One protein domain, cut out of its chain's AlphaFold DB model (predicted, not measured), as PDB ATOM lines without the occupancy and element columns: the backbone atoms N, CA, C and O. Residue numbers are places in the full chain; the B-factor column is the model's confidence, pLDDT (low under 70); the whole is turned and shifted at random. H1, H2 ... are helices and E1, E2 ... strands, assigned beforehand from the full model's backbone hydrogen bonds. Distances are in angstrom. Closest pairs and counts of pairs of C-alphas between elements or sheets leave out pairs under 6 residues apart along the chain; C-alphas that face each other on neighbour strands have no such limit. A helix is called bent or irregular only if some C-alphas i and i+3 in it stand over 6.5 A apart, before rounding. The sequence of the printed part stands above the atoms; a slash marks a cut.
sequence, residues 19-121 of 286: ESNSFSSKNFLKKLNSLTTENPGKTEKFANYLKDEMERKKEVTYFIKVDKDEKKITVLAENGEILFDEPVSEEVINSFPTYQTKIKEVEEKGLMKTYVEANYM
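What this domain is: This is residues 19 to 121 of the 286 residues of an uncharacterized protein of Fusobacterium nucleatum subsp. polymorphum (UniProt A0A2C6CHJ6). One twisted wall of five antiparallel strands has the helical hairpin H1 and H2 packed over one face, along the strands. Short H3 sits by E1 and E2. The printed part has 103 residues, with three named helices and five named strands in the order H1 H2 E1 E2 E3 H3 E4 E5; the sheet's order is E3 E2 E1 E4 E5. The class is mixed, in two layers, H1, H2 and H3 on one face of the sheet. It is compact, with a radius of gyration of the C-alphas of 13.2 A and spans of 41 by 29 by 27 A.

How they stand to each other: E1, residues 59 to 67, is antiparallel to E4, residues 98 to 108; N 62 and O 103 are within hydrogen-bond range at 2.9 A. E1, E2, residues 72 to 77, and E3, residues 82 to 87, form a meander, each strand the antiparallel neighbour of the one before, with N 65 and O 74 2.8 A apart and N 75 and O 84 2.8 A. E4 and E5, residues 111 to 120, form a hairpin, with N 104 and O 115 at 2.9 A. H2, residues 40 to 57, is on the sheet at a height of 7.9 A; its closest C-alpha pair with E3 is Phe 46 and Leu 83, 4.7 A. H1, residues 25 to 35, is on the sheet at a height of 9.7 A. H1 and H2 form a hairpin and touch at a shallow tilt of 7 degrees, opposite ways, closest at the C-alphas of Asn 33 and Pro 40, 6.3 A. H3, residues 90 to 95, is on the sheet and apart from H1 and H2; its closest C-alpha pair with E2 is Ile 93 and Lys 72, 7.2 A. Every O i to N i+4 pair is within hydrogen-bond range in H1 and H3, and 11 of 14 in H2.

Where its parts are: H1 begins at C-alpha 25, (312.503, 183.576, 192.507), and E5 ends at C-alpha 120, (323.755, 195.411, 183.240). H2 is 26.6 A long, E1 26.8 A, E4 and E5 27.8 A each. H2 is irregular, but only just: C-alphas 42 and 45 are 6.9 A apart.

The domain as a whole: The farthest C-alphas, those of Asp 69 and Lys 109, are 42.4 A apart. The printed part has no cut, and its links between named elements are tight. The pLDDT is under 70 at residues 19 to 24, 40, 94 to 99 and 110 to 121.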
ATOM      1  N   GLU A  19     322.241 187.179 203.597       30.28
ATOM      2  CA  GLU A  19     322.399 187.944 202.343       30.28
ATOM      3  C   GLU A  19     322.798 187.162 201.074       30.28
ATOM      4  O   GLU A  19     323.942 187.160 200.632       30.28
ATOM      5  N   SER A  20     321.802 186.559 200.416       30.73
ATOM      6  CA  SER A  20     321.953 185.925 199.098       30.73
ATOM      7  C   SER A  20     321.084 186.611 198.046       30.73
ATOM      8  O   SER A  20     319.861 186.623 198.174       30.73
ATOM      9  N   ASN A  21     321.707 187.142 196.989       34.94
ATOM     10  CA  ASN A  21     321.041 187.676 195.793       34.94
ATOM     11  C   ASN A  21     321.011 186.612 194.686       34.94
ATOM     12  O   ASN A  21     321.585 186.780 193.614       34.94
ATOM     13  N   SER A  22     320.377 185.480 194.966       42.94
ATOM     14  CA  SER A  22     320.198 184.407 193.991       42.94
ATOM     15  C   SER A  22     319.183 184.786 192.895       42.94
ATOM     16  O   SER A  22     318.148 185.368 193.210       42.94
ATOM     17  N   PHE A  23     319.399 184.348 191.645       48.09
ATOM     18  CA  PHE A  23     318.441 184.506 190.533       48.09
ATOM     19  C   PHE A  23     317.196 183.612 190.633       48.09
ATOM     20  O   PHE A  23     316.262 183.806 189.862       48.09
ATOM     21  N   SER A  24     317.153 182.650 191.563       65.44
ATOM     22  CA  SER A  24     315.905 181.939 191.843       65.44
ATOM     23  C   SER A  24     314.882 182.870 192.494       65.44
ATOM     24  O   SER A  24     315.199 183.571 193.464       65.44
ATOM     25  N   SER A  25     313.642 182.802 192.012       73.81
ATOM     26  CA  SER A  25     312.503 183.576 192.507       73.81
ATOM     27  C   SER A  25     312.304 183.450 194.019       73.81
ATOM     28  O   SER A  25     312.066 184.449 194.694       73.81
ATOM     29  N   LYS A  26     312.517 182.253 194.582       73.88
ATOM     30  CA  LYS A  26     312.417 181.981 196.027       73.88
ATOM     31  C   LYS A  26     313.413 182.787 196.855       73.88
ATOM     32  O   LYS A  26     313.061 183.356 197.887       73.88
ATOM     33  N   ASN A  27     314.664 182.839 196.416       70.62
ATOM     34  CA  ASN A  27     315.709 183.550 197.146       70.62
ATOM     35  C   ASN A  27     315.604 185.058 196.941       70.62
ATOM     36  O   ASN A  27     315.809 185.811 197.891       70.62
ATOM     37  N   PHE A  28     315.241 185.498 195.735       79.19
ATOM     38  CA  PHE A  28     314.969 186.907 195.484       79.19
ATOM     39  C   PHE A  28     313.801 187.401 196.350       79.19
ATOM     40  O   PHE A  28     313.945 188.402 197.048       79.19
ATOM     41  N   LEU A  29     312.701 186.642 196.425       81.81
ATOM     42  CA  LEU A  29     311.587 186.911 197.338       81.81
ATOM     43  C   LEU A  29     312.052 186.966 198.802       81.81
ATOM     44  O   LEU A  29     311.688 187.886 199.529       81.81
ATOM     45  N   LYS A  30     312.908 186.033 199.238       80.50
ATOM     46  CA  LYS A  30     313.484 186.044 200.593       80.50
ATOM     47  C   LYS A  30     314.311 187.306 200.864       80.50
ATOM     48  O   LYS A  30     314.218 187.857 201.961       80.50
ATOM     49  N   LYS A  31     315.093 187.784 199.888       78.25
ATOM     50  CA  LYS A  31     315.817 189.056 200.010       78.25
ATOM     51  C   LYS A  31     314.840 190.223 200.105       78.25
ATOM     52  O   LYS A  31     314.989 191.017 201.026       78.25
ATOM     53  N   LEU A  32     313.822 190.299 199.248       81.12
ATOM     54  CA  LEU A  32     312.806 191.355 199.339       81.12
ATOM     55  C   LEU A  32     312.118 191.358 200.711       81.12
ATOM     56  O   LEU A  32     312.053 192.405 201.343       81.12
ATOM     57  N   ASN A  33     311.741 190.186 201.234       82.44
ATOM     58  CA  ASN A  33     311.164 190.057 202.578       82.44
ATOM     59  C   ASN A  33     312.084 190.624 203.670       82.44
ATOM     60  O   ASN A  33     311.611 191.257 204.609       82.44
ATOM     61  N   SER A  34     313.400 190.409 203.553       80.69
ATOM     62  CA  SER A  34     314.379 190.964 204.499       80.69
ATOM     63  C   SER A  34     314.540 192.483 204.394       80.69
ATOM     64  O   SER A  34     314.988 193.110 205.347       80.69
ATOM     65  N   LEU A  35     314.179 193.069 203.251       78.88
ATOM     66  CA  LEU A  35     314.240 194.510 203.005       78.88
ATOM     67  C   LEU A  35     312.948 195.224 203.421       78.88
ATOM     68  O   LEU A  35     312.968 196.430 203.643       78.88
ATOM     69  N   THR A  36     311.837 194.494 203.545       78.12
ATOM     70  CA  THR A  36     310.517 195.034 203.901       78.12
ATOM     71  C   THR A  36     310.015 194.519 205.248       78.12
ATOM     72  O   THR A  36     308.817 194.314 205.428       78.12
ATOM     73  N   THR A  37     310.910 194.298 206.213       71.06
ATOM     74  CA  THR A  37     310.569 193.769 207.548       71.06
ATOM     75  C   THR A  37     309.538 194.618 208.294       71.06
ATOM     76  O   THR A  37     308.723 194.075 209.033       71.06
ATOM     77  N   GLU A  38     309.526 195.931 208.060       72.88
ATOM     78  CA  GLU A  38     308.553 196.866 208.642       72.88
ATOM     79  C   GLU A  38     307.164 196.794 207.985       72.88
ATOM     80  O   GLU A  38     306.189 197.295 208.540       72.88
ATOM     81  N   ASN A  39     307.048 196.171 206.806       74.56
ATOM     82  CA  ASN A  39     305.775 195.976 206.119       74.56
ATOM     83  C   ASN A  39     305.810 194.706 205.238       74.56
ATOM     84  O   ASN A  39     305.987 194.788 204.017       74.56
ATOM     85  N   PRO A  40     305.649 193.517 205.849       67.31
ATOM     86  CA  PRO A  40     305.813 192.231 205.169       67.31
ATOM     87  C   PRO A  40     304.756 191.968 204.084       67.31
ATOM     88  O   PRO A  40     305.007 191.173 203.184       67.31
ATOM     89  N   GLY A  41     303.618 192.674 204.107       79.25
ATOM     90  CA  GLY A  41     302.568 192.549 203.088       79.25
ATOM     91  C   GLY A  41     303.004 193.000 201.687       79.25
ATOM     92  O   GLY A  41     302.400 192.622 200.686       79.25
ATOM     93  N   LYS A  42     304.090 193.778 201.592       84.19
ATOM     94  CA  LYS A  42     304.589 194.343 200.327       84.19
ATOM     95  C   LYS A  42     305.070 193.292 199.332       84.19
ATOM     96  O   LYS A  42     305.042 193.531 198.129       84.19
ATOM     97  N   THR A  43     305.496 192.129 199.809       89.94
ATOM     98  CA  THR A  43     305.994 191.036 198.967       89.94
ATOM     99  C   THR A  43     304.960 189.941 198.727       89.94
ATOM    100  O   THR A  43     305.188 189.083 197.875       89.94
ATOM    101  N   GLU A  44     303.813 189.968 199.418       91.62
ATOM    102  CA  GLU A  44     302.764 188.946 199.298       91.62
ATOM    103  C   GLU A  44     302.241 188.839 197.872       91.62
ATOM    104  O   GLU A  44     302.064 187.739 197.353       91.62
ATOM    105  N   LYS A  45     302.050 189.981 197.206       94.00
ATOM    106  CA  LYS A  45     301.579 190.006 195.823       94.00
ATOM    107  C   LYS A  45     302.545 189.280 194.886       94.00
ATOM    108  O   LYS A  45     302.117 188.463 194.072       94.00
ATOM    109  N   PHE A  46     303.846 189.524 195.037       94.31
ATOM    110  CA  PHE A  46     304.872 188.805 194.287       94.31
ATOM    111  C   PHE A  46     304.925 187.317 194.659       94.31
ATOM    112  O   PHE A  46     304.981 186.471 193.769       94.31
ATOM    113  N   ALA A  47     304.848 186.977 195.948       92.94
ATOM    114  CA  ALA A  47     304.849 185.593 196.416       92.94
ATOM    115  C   ALA A  47     303.674 184.776 195.852       92.94
ATOM    116  O   ALA A  47     303.876 183.662 195.366       92.94
ATOM    117  N   ASN A  48     302.468 185.349 195.880       94.44
ATOM    118  CA  ASN A  48     301.259 184.724 195.349       94.44
ATOM    119  C   ASN A  48     301.363 184.543 193.835       94.44
ATOM    120  O   ASN A  48     301.138 183.442 193.351       94.44
ATOM    121  N   TYR A  49     301.825 185.561 193.101       95.88
ATOM    122  CA  TYR A  49     302.063 185.437 191.660       95.88
ATOM    123  C   TYR A  49     303.014 184.282 191.318       95.88
ATOM    124  O   TYR A  49     302.715 183.477 190.437       95.88
ATOM    125  N   LEU A  50     304.145 184.167 192.028       92.56
ATOM    126  CA  LEU A  50     305.096 183.071 191.816       92.56
ATOM    127  C   LEU A  50     304.452 181.704 192.055       92.56
ATOM    128  O   LEU A  50     304.663 180.783 191.268       92.56
ATOM    129  N   LYS A  51     303.678 181.568 193.136       92.06
ATOM    130  CA  LYS A  51     302.985 180.325 193.479       92.06
ATOM    131  C   LYS A  51     301.933 179.970 192.425       92.06
ATOM    132  O   LYS A  51     301.973 178.867 191.885       92.06
ATOM    133  N   ASP A  52     301.045 180.906 192.116       94.44
ATOM    134  CA  ASP A  52     299.889 180.689 191.247       94.44
ATOM    135  C   ASP A  52     300.322 180.374 189.808       94.44
ATOM    136  O   ASP A  52     299.800 179.443 189.190       94.44
ATOM    137  N   GLU A  53     301.317 181.089 189.266       94.38
ATOM    138  CA  GLU A  53     301.841 180.809 187.922       94.38
ATOM    139  C   GLU A  53     302.543 179.447 187.857       94.38
ATOM    140  O   GLU A  53     302.307 178.676 186.921       94.38
ATOM    141  N   MET A  54     303.337 179.099 188.874       89.44
ATOM    142  CA  MET A  54     304.006 177.797 188.933       89.44
ATOM    143  C   MET A  54     303.020 176.633 189.088       89.44
ATOM    144  O   MET A  54     303.198 175.607 188.435       89.44
ATOM    145  N   GLU A  55     301.961 176.775 189.888       91.88
ATOM    146  CA  GLU A  55     300.902 175.763 190.011       91.88
ATOM    147  C   GLU A  55     300.112 175.604 188.705       91.88
ATOM    148  O   GLU A  55     299.816 174.482 188.286       91.88
ATOM    149  N   ARG A  56     299.809 176.720 188.033       93.44
ATOM    150  CA  ARG A  56     298.956 176.754 186.840       93.44
ATOM    151  C   ARG A  56     299.665 176.326 185.561       93.44
ATOM    152  O   ARG A  56     299.082 175.610 184.749       93.44
ATOM    153  N   LYS A  57     300.885 176.816 185.336       93.00
ATOM    154  CA  LYS A  57     301.612 176.663 184.065       93.00
ATOM    155  C   LYS A  57     302.854 175.793 184.170       93.00
ATOM    156  O   LYS A  57     303.403 175.447 183.129       93.00
ATOM    157  N   LYS A  58     303.325 175.479 185.385       90.94
ATOM    158  CA  LYS A  58     304.679 174.939 185.609       90.94
ATOM    159  C   LYS A  58     305.785 175.859 185.075       90.94
ATOM    160  O   LYS A  58     306.910 175.426 184.851       90.94
ATOM    161  N   GLU A  59     305.465 177.135 184.893       91.31
ATOM    162  CA  GLU A  59     306.365 178.173 184.415       91.31
ATOM    163  C   GLU A  59     305.951 179.514 185.023       91.31
ATOM    164  O   GLU A  59     304.760 179.800 185.137       91.31
ATOM    165  N   VAL A  60     306.927 180.363 185.337       93.75
ATOM    166  CA  VAL A  60     306.692 181.759 185.711       93.75
ATOM    167  C   VAL A  60     307.714 182.676 185.051       93.75
ATOM    168  O   VAL A  60     308.904 182.370 185.014       93.75
ATOM    169  N   THR A  61     307.251 183.825 184.556       92.06
ATOM    170  CA  THR A  61     308.103 184.893 184.019       92.06
ATOM    171  C   THR A  61     307.830 186.195 184.764       92.06
ATOM    172  O   THR A  61     306.675 186.551 184.997       92.06
ATOM    173  N   TYR A  62     308.883 186.917 185.141       93.31
ATOM    174  CA  TYR A  62     308.790 188.230 185.778       93.31
ATOM    175  C   TYR A  62     310.005 189.097 185.440       93.31
ATOM    176  O   TYR A  62     311.039 188.615 184.968       93.31
ATOM    177  N   PHE A  63     309.881 190.397 185.685       89.94
ATOM    178  CA  PHE A  63     310.927 191.381 185.450       89.94
ATOM    179  C   PHE A  63     311.284 192.094 186.745       89.94
ATOM    180  O   PHE A  63     310.404 192.467 187.510       89.94
ATOM    181  N   ILE A  64     312.569 192.340 186.955       89.62
ATOM    182  CA  ILE A  64     313.099 193.188 188.018       89.62
ATOM    183  C   ILE A  64     313.636 194.447 187.349       89.62
ATOM    184  O   ILE A  64     314.468 194.351 186.447       89.62
ATOM    185  N   LYS A  65     313.177 195.618 187.780       90.38
ATOM    186  CA  LYS A  65     313.709 196.925 187.396       90.38
ATOM    187  C   LYS A  65     314.344 197.585 188.610       90.38
ATOM    188  O   LYS A  65     313.789 197.539 189.705       90.38
ATOM    189  N   VAL A  66     315.510 198.176 188.398       85.75
ATOM    190  CA  VAL A  66     316.311 198.832 189.430       85.75
ATOM    191  C   VAL A  66     316.548 200.265 188.983       85.75
ATOM    192  O   VAL A  66     317.301 200.510 188.038       85.75
ATOM    193  N   ASP A  67     315.904 201.200 189.669       87.50
ATOM    194  CA  ASP A  67     316.088 202.631 189.464       87.50
ATOM    195  C   ASP A  67     317.077 203.162 190.506       87.50
ATOM    196  O   ASP A  67     316.826 203.112 191.711       87.50
ATOM    197  N   LYS A  68     318.242 203.629 190.052       82.94
ATOM    198  CA  LYS A  68     319.284 204.143 190.950       82.94
ATOM    199  C   LYS A  68     319.052 205.573 191.399       82.94
ATOM    200  O   LYS A  68     319.497 205.913 192.494       82.94
ATOM    201  N   ASP A  69     318.380 206.369 190.581       85.69
ATOM    202  CA  ASP A  69     318.133 207.774 190.879       85.69
ATOM    203  C   ASP A  69     317.006 207.873 191.911       85.69
ATOM    204  O   ASP A  69     317.139 208.566 192.919       85.69
ATOM    205  N   GLU A  70     315.953 207.070 191.731       89.44
ATOM    206  CA  GLU A  70     314.859 206.931 192.696       89.44
ATOM    207  C   GLU A  70     315.170 205.949 193.838       89.44
ATOM    208  O   GLU A  70     314.390 205.832 194.784       89.44
ATOM    209  N   LYS A  71     316.307 205.240 193.769       89.94
ATOM    210  CA  LYS A  71     316.718 204.187 194.719       89.94
ATOM    211  C   LYS A  71     315.609 203.155 194.941       89.94
ATOM    212  O   LYS A  71     315.312 202.783 196.073       89.94
ATOM    213  N   LYS A  72     314.992 202.691 193.857       91.31
ATOM    214  CA  LYS A  72     313.760 201.899 193.881       91.31
ATOM    215  C   LYS A  72     313.918 200.572 193.152       91.31
ATOM    216  O   LYS A  72     314.585 200.493 192.120       91.31
ATOM    217  N   ILE A  73     313.291 199.528 193.687       90.62
ATOM    218  CA  ILE A  73     313.173 198.223 193.032       90.62
ATOM    219  C   ILE A  73     311.711 197.990 192.681       90.62
ATOM    220  O   ILE A  73     310.853 197.994 193.560       90.62
ATOM    221  N   THR A  74     311.454 197.696 191.409       93.62
ATOM    222  CA  THR A  74     310.126 197.336 190.909       93.62
ATOM    223  C   THR A  74     310.162 195.921 190.338       93.62
ATOM    224  O   THR A  74     311.017 195.601 189.510       93.62
ATOM    225  N   VAL A  75     309.223 195.068 190.738       94.38
ATOM    226  CA  VAL A  75     309.008 193.736 190.161       94.38
ATOM    227  C   VAL A  75     307.707 193.742 189.375       94.38
ATOM    228  O   VAL A  75     306.669 194.154 189.889       94.38
ATOM    229  N   LEU A  76     307.765 193.277 188.132       95.69
ATOM    230  CA  LEU A  76     306.637 193.241 187.208       95.69
ATOM    231  C   LEU A  76     306.346 191.802 186.778       95.69
ATOM    232  O   LEU A  76     307.271 191.037 186.501       95.69
ATOM    233  N   ALA A  77     305.072 191.455 186.661       96.06
ATOM    234  CA  ALA A  77     304.617 190.247 185.987       96.06
ATOM    235  C   ALA A  77     304.871 190.323 184.472       96.06
ATOM    236  O   ALA A  77     305.171 191.385 183.918       96.06
ATOM    237  N   GLU A  78     304.697 189.196 183.776       92.81
ATOM    238  CA  GLU A  78     304.862 189.129 182.319       92.81
ATOM    239  C   GLU A  78     303.909 190.073 181.563       92.81
ATOM    240  O   GLU A  78     304.285 190.675 180.559       92.81
ATOM    241  N   ASN A  79     302.695 190.261 182.085       93.00
ATOM    242  CA  ASN A  79     301.680 191.170 181.546       93.00
ATOM    243  C   ASN A  79     301.902 192.652 181.929       93.00
ATOM    244  O   ASN A  79     301.076 193.495 181.584       93.00
ATOM    245  N   GLY A  80     302.981 192.973 182.652       92.81
ATOM    246  CA  GLY A  80     303.300 194.325 183.115       92.81
ATOM    247  C   GLY A  80     302.661 194.729 184.447       92.81
ATOM    248  O   GLY A  80     302.881 195.855 184.894       92.81
ATOM    249  N   GLU A  81     301.903 193.850 185.105       96.38
ATOM    250  CA  GLU A  81     301.354 194.121 186.435       96.38
ATOM    251  C   GLU A  81     302.472 194.323 187.468       96.38
ATOM    252  O   GLU A  81     303.407 193.530 187.547       96.38
ATOM    253  N   ILE A  82     302.359 195.361 188.300       96.44
ATOM    254  CA  ILE A  82     303.298 195.604 189.401       96.44
ATOM    255  C   ILE A  82     303.033 194.604 190.525       96.44
ATOM    256  O   ILE A  82     301.945 194.579 191.107       96.44
ATOM    257  N   LEU A  83     304.045 193.798 190.835       95.06
ATOM    258  CA  LEU A  83     304.039 192.780 191.886       95.06
ATOM    259  C   LEU A  83     304.742 193.249 193.164       95.06
ATOM    260  O   LEU A  83     304.449 192.745 194.242       95.06
ATOM    261  N   PHE A  84     305.668 194.197 193.029       93.94
ATOM    262  CA  PHE A  84     306.415 194.829 194.113       93.94
ATOM    263  C   PHE A  84     306.949 196.170 193.601       93.94
ATOM    264  O   PHE A  84     307.401 196.230 192.459       93.94
ATOM    265  N   ASP A  85     306.913 197.231 194.403       93.12
ATOM    266  CA  ASP A  85     307.496 198.527 194.035       93.12
ATOM    267  C   ASP A  85     307.860 199.319 195.285       93.12
ATOM    268  O   ASP A  85     306.981 199.849 195.960       93.12
ATOM    269  N   GLU A  86     309.145 199.353 195.636       90.44
ATOM    270  CA  GLU A  86     309.581 199.931 196.908       90.44
ATOM    271  C   GLU A  86     310.949 200.612 196.827       90.44
ATOM    272  O   GLU A  86     311.865 200.091 196.172       90.44
ATOM    273  N   PRO A  87     311.128 201.757 197.519       90.25
ATOM    274  CA  PRO A  87     312.443 202.327 197.738       90.25
ATOM    275  C   PRO A  87     313.281 201.403 198.628       90.25
ATOM    276  O   PRO A  87     312.783 200.752 199.545       90.25
ATOM    277  N   VAL A  88     314.584 201.370 198.373       84.50
ATOM    278  CA  VAL A  88     315.563 200.574 199.114       84.50
ATOM    279  C   VAL A  88     316.765 201.428 199.504       84.50
ATOM    280  O   VAL A  88     316.978 202.528 198.988       84.50
ATOM    281  N   SER A  89     317.579 200.926 200.434       80.31
ATOM    282  CA  SER A  89     318.786 201.636 200.851       80.31
ATOM    283  C   SER A  89     319.782 201.786 199.696       80.31
ATOM    284  O   SER A  89     319.815 201.003 198.743       80.31
ATOM    285  N   GLU A  90     320.648 202.791 199.804       75.38
ATOM    286  CA  GLU A  90     321.698 203.033 198.813       75.38
ATOM    287  C   GLU A  90     322.703 201.873 198.723       75.38
ATOM    288  O   GLU A  90     323.224 201.572 197.652       75.38
ATOM    289  N   GLU A  91     322.953 201.180 199.830       71.19
ATOM    290  CA  GLU A  91     323.766 199.964 199.842       71.19
ATOM    291  C   GLU A  91     323.112 198.853 199.009       71.19
ATOM    292  O   GLU A  91     323.750 198.251 198.142       71.19
ATOM    293  N   VAL A  92     321.808 198.645 199.202       71.38
ATOM    294  CA  VAL A  92     321.041 197.623 198.490       71.38
ATOM    295  C   VAL A  92     320.955 197.951 197.006       71.38
ATOM    296  O   VAL A  92     321.303 197.097 196.194       71.38
ATOM    297  N   ILE A  93     320.583 199.178 196.624       72.56
ATOM    298  CA  ILE A  93     320.478 199.558 195.204       72.56
ATOM    299  C   ILE A  93     321.831 199.477 194.483       72.56
ATOM    300  O   ILE A  93     321.899 199.119 193.307       72.56
ATOM    301  N   ASN A  94     322.932 199.764 195.186       66.88
ATOM    302  CA  ASN A  94     324.279 199.647 194.636       66.88
ATOM    303  C   ASN A  94     324.782 198.205 194.568       66.88
ATOM    304  O   ASN A  94     325.693 197.938 193.781       66.88
ATOM    305  N   SER A  95     324.186 197.294 195.342       65.12
ATOM    306  CA  SER A  95     324.433 195.861 195.207       65.12
ATOM    307  C   SER A  95     323.867 195.323 193.892       65.12
ATOM    308  O   SER A  95     324.478 194.453 193.284       65.12
ATOM    309  N   PHE A  96     322.756 195.863 193.380       60.38
ATOM    310  CA  PHE A  96     322.242 195.419 192.089       60.38
ATOM    311  C   PHE A  96     323.185 195.860 190.961       60.38
ATOM    312  O   PHE A  96     323.575 197.030 190.891       60.38
ATOM    313  N   PRO A  97     323.550 194.947 190.052       53.44
ATOM    314  CA  PRO A  97     324.422 195.251 188.926       53.44
ATOM    315  C   PRO A  97     323.670 195.456 187.612       53.44
ATOM    316  O   PRO A  97     324.302 195.669 186.583       53.44
ATOM    317  N   THR A  98     322.339 195.397 187.627       60.28
ATOM    318  CA  THR A  98     321.458 195.416 186.449       60.28
ATOM    319  C   THR A  98     320.384 196.481 186.570       60.28
ATOM    320  O   THR A  98     319.798 196.601 187.640       60.28
ATOM    321  N   TYR A  99     320.090 197.207 185.487       68.06
ATOM    322  CA  TYR A  99     318.932 198.114 185.424       68.06
ATOM    323  C   TYR A  99     317.630 197.338 185.243       68.06
ATOM    324  O   TYR A  99     316.592 197.710 185.783       68.06
ATOM    325  N   GLN A 100     317.688 196.256 184.468       77.88
ATOM    326  CA  GLN A 100     316.532 195.428 184.175       77.88
ATOM    327  C   GLN A 100     316.958 193.974 184.014       77.88
ATOM    328  O   GLN A 100     317.922 193.693 183.310       77.88
ATOM    329  N   THR A 101     316.213 193.064 184.624       76.81
ATOM    330  CA  THR A 101     316.432 191.622 184.520       76.81
ATOM    331  C   THR A 101     315.098 190.939 184.276       76.81
ATOM    332  O   THR A 101     314.171 191.117 185.056       76.81
ATOM    333  N   LYS A 102     314.992 190.151 183.213       81.31
ATOM    334  CA  LYS A 102     313.904 189.209 182.971       81.31
ATOM    335  C   LYS A 102     314.321 187.840 183.487       81.31
ATOM    336  O   LYS A 102     315.399 187.345 183.158       81.31
ATOM    337  N   ILE A 103     313.459 187.230 184.288       82.44
ATOM    338  CA  ILE A 103     313.656 185.888 184.826       82.44
ATOM    339  C   ILE A 103     312.483 185.032 184.374       82.44
ATOM    340  O   ILE A 103     311.329 185.436 184.510       82.44
ATOM    341  N   LYS A 104     312.792 183.858 183.829       81.94
ATOM    342  CA  LYS A 104     311.823 182.818 183.495       81.94
ATOM    343  C   LYS A 104     312.235 181.524 184.180       81.94
ATOM    344  O   LYS A 104     313.347 181.050 183.978       81.94
ATOM    345  N   GLU A 105     311.355 180.944 184.975       80.00
ATOM    346  CA  GLU A 105     311.567 179.651 185.623       80.00
ATOM    347  C   GLU A 105     310.586 178.629 185.054       80.00
ATOM    348  O   GLU A 105     309.412 178.938 184.898       80.00
ATOM    349  N   VAL A 106     311.065 177.425 184.737       78.88
ATOM    350  CA  VAL A 106     310.260 176.331 184.171       78.88
ATOM    351  C   VAL A 106     310.525 175.052 184.963       78.88
ATOM    352  O   VAL A 106     311.680 174.658 185.139       78.88
ATOM    353  N   GLU A 107     309.468 174.392 185.432       77.88
ATOM    354  CA  GLU A 107     309.526 173.068 186.053       77.88
ATOM    355  C   GLU A 107     309.341 171.986 184.982       77.88
ATOM    356  O   GLU A 107     308.260 171.812 184.421       77.88
ATOM    357  N   GLU A 108     310.384 171.198 184.722       72.75
ATOM    358  CA  GLU A 108     310.329 170.062 183.802       72.75
ATOM    359  C   GLU A 108     310.800 168.790 184.508       72.75
ATOM    360  O   GLU A 108     311.951 168.688 184.933       72.75
ATOM    361  N   LYS A 109     309.927 167.776 184.595       74.94
ATOM    362  CA  LYS A 109     310.244 166.459 185.189       74.94
ATOM    363  C   LYS A 109     310.800 166.552 186.626       74.94
ATOM    364  O   LYS A 109     311.703 165.803 186.988       74.94
ATOM    365  N   GLY A 110     310.274 167.483 187.426       64.56
ATOM    366  CA  GLY A 110     310.710 167.721 188.809       64.56
ATOM    367  C   GLY A 110     312.019 168.509 188.943       64.56
ATOM    368  O   GLY A 110     312.500 168.699 190.056       64.56
ATOM    369  N   LEU A 111     312.598 168.976 187.831       55.69
ATOM    370  CA  LEU A 111     313.764 169.854 187.821       55.69
ATOM    371  C   LEU A 111     313.340 171.281 187.479       55.69
ATOM    372  O   LEU A 111     312.614 171.505 186.513       55.69
ATOM    373  N   MET A 112     313.851 172.244 188.241       61.94
ATOM    374  CA  MET A 112     313.678 173.667 187.957       61.94
ATOM    375  C   MET A 112     314.788 174.163 187.030       61.94
ATOM    376  O   MET A 112     315.972 173.999 187.325       61.94
ATOM    377  N   LYS A 113     314.406 174.789 185.915       61.47
ATOM    378  CA  LYS A 113     315.302 175.517 185.010       61.47
ATOM    379  C   LYS A 113     315.038 177.010 185.140       61.47
ATOM    380  O   LYS A 113     313.899 177.432 184.981       61.47
ATOM    381  N   THR A 114     316.082 177.801 185.366       60.78
ATOM    382  CA  THR A 114     315.991 179.265 185.434       60.78
ATOM    383  C   THR A 114     316.729 179.878 184.250       60.78
ATOM    384  O   THR A 114     317.908 179.609 184.032       60.78
ATOM    385  N   TYR A 115     316.025 180.714 183.498       63.62
ATOM    386  CA  TYR A 115     316.520 181.507 182.385       63.62
ATOM    387  C   TYR A 115     316.592 182.964 182.833       63.62
ATOM    388  O   TYR A 115     315.624 183.495 183.380       63.62
ATOM    389  N   VAL A 116     317.736 183.605 182.604       64.69
ATOM    390  CA  VAL A 116     317.982 184.993 183.003       64.69
ATOM    391  C   VAL A 116     318.434 185.778 181.782       64.69
ATOM    392  O   VAL A 116     319.414 185.418 181.135       64.69
ATOM    393  N   GLU A 117     317.733 186.866 181.499       61.81
ATOM    394  CA  GLU A 117     318.094 187.859 180.493       61.81
ATOM    395  C   GLU A 117     318.245 189.199 181.219       61.81
ATOM    396  O   GLU A 117     317.301 189.678 181.841       61.81
ATOM    397  N   ALA A 118     319.442 189.782 181.220       63.25
ATOM    398  CA  ALA A 118     319.757 190.918 182.080       63.25
ATOM    399  C   ALA A 118     320.492 192.038 181.337       63.25
ATOM    400  O   ALA A 118     321.464 191.801 180.624       63.25
ATOM    401  N   ASN A 119     320.064 193.274 181.593       57.22
ATOM    402  CA  ASN A 119     320.683 194.510 181.131       57.22
ATOM    403  C   ASN A 119     321.521 195.103 182.271       57.22
ATOM    404  O   ASN A 119     320.981 195.627 183.252       57.22
ATOM    405  N   TYR A 120     322.846 195.013 182.163       53.19
ATOM    406  CA  TYR A 120     323.755 195.411 183.240       53.19
ATOM    407  C   TYR A 120     324.077 196.906 183.253       53.19
ATOM    408  O   TYR A 120     324.125 197.576 182.222       53.19
ATOM    409  N   MET A 121     324.359 197.416 184.451       48.78
ATOM    410  CA  MET A 121     324.779 198.786 184.693       48.78
ATOM    411  C   MET A 121     326.267 198.944 184.473       48.78
ATOM    412  O   MET A 121     327.115 198.329 185.118       48.78
TER     413      MET A 121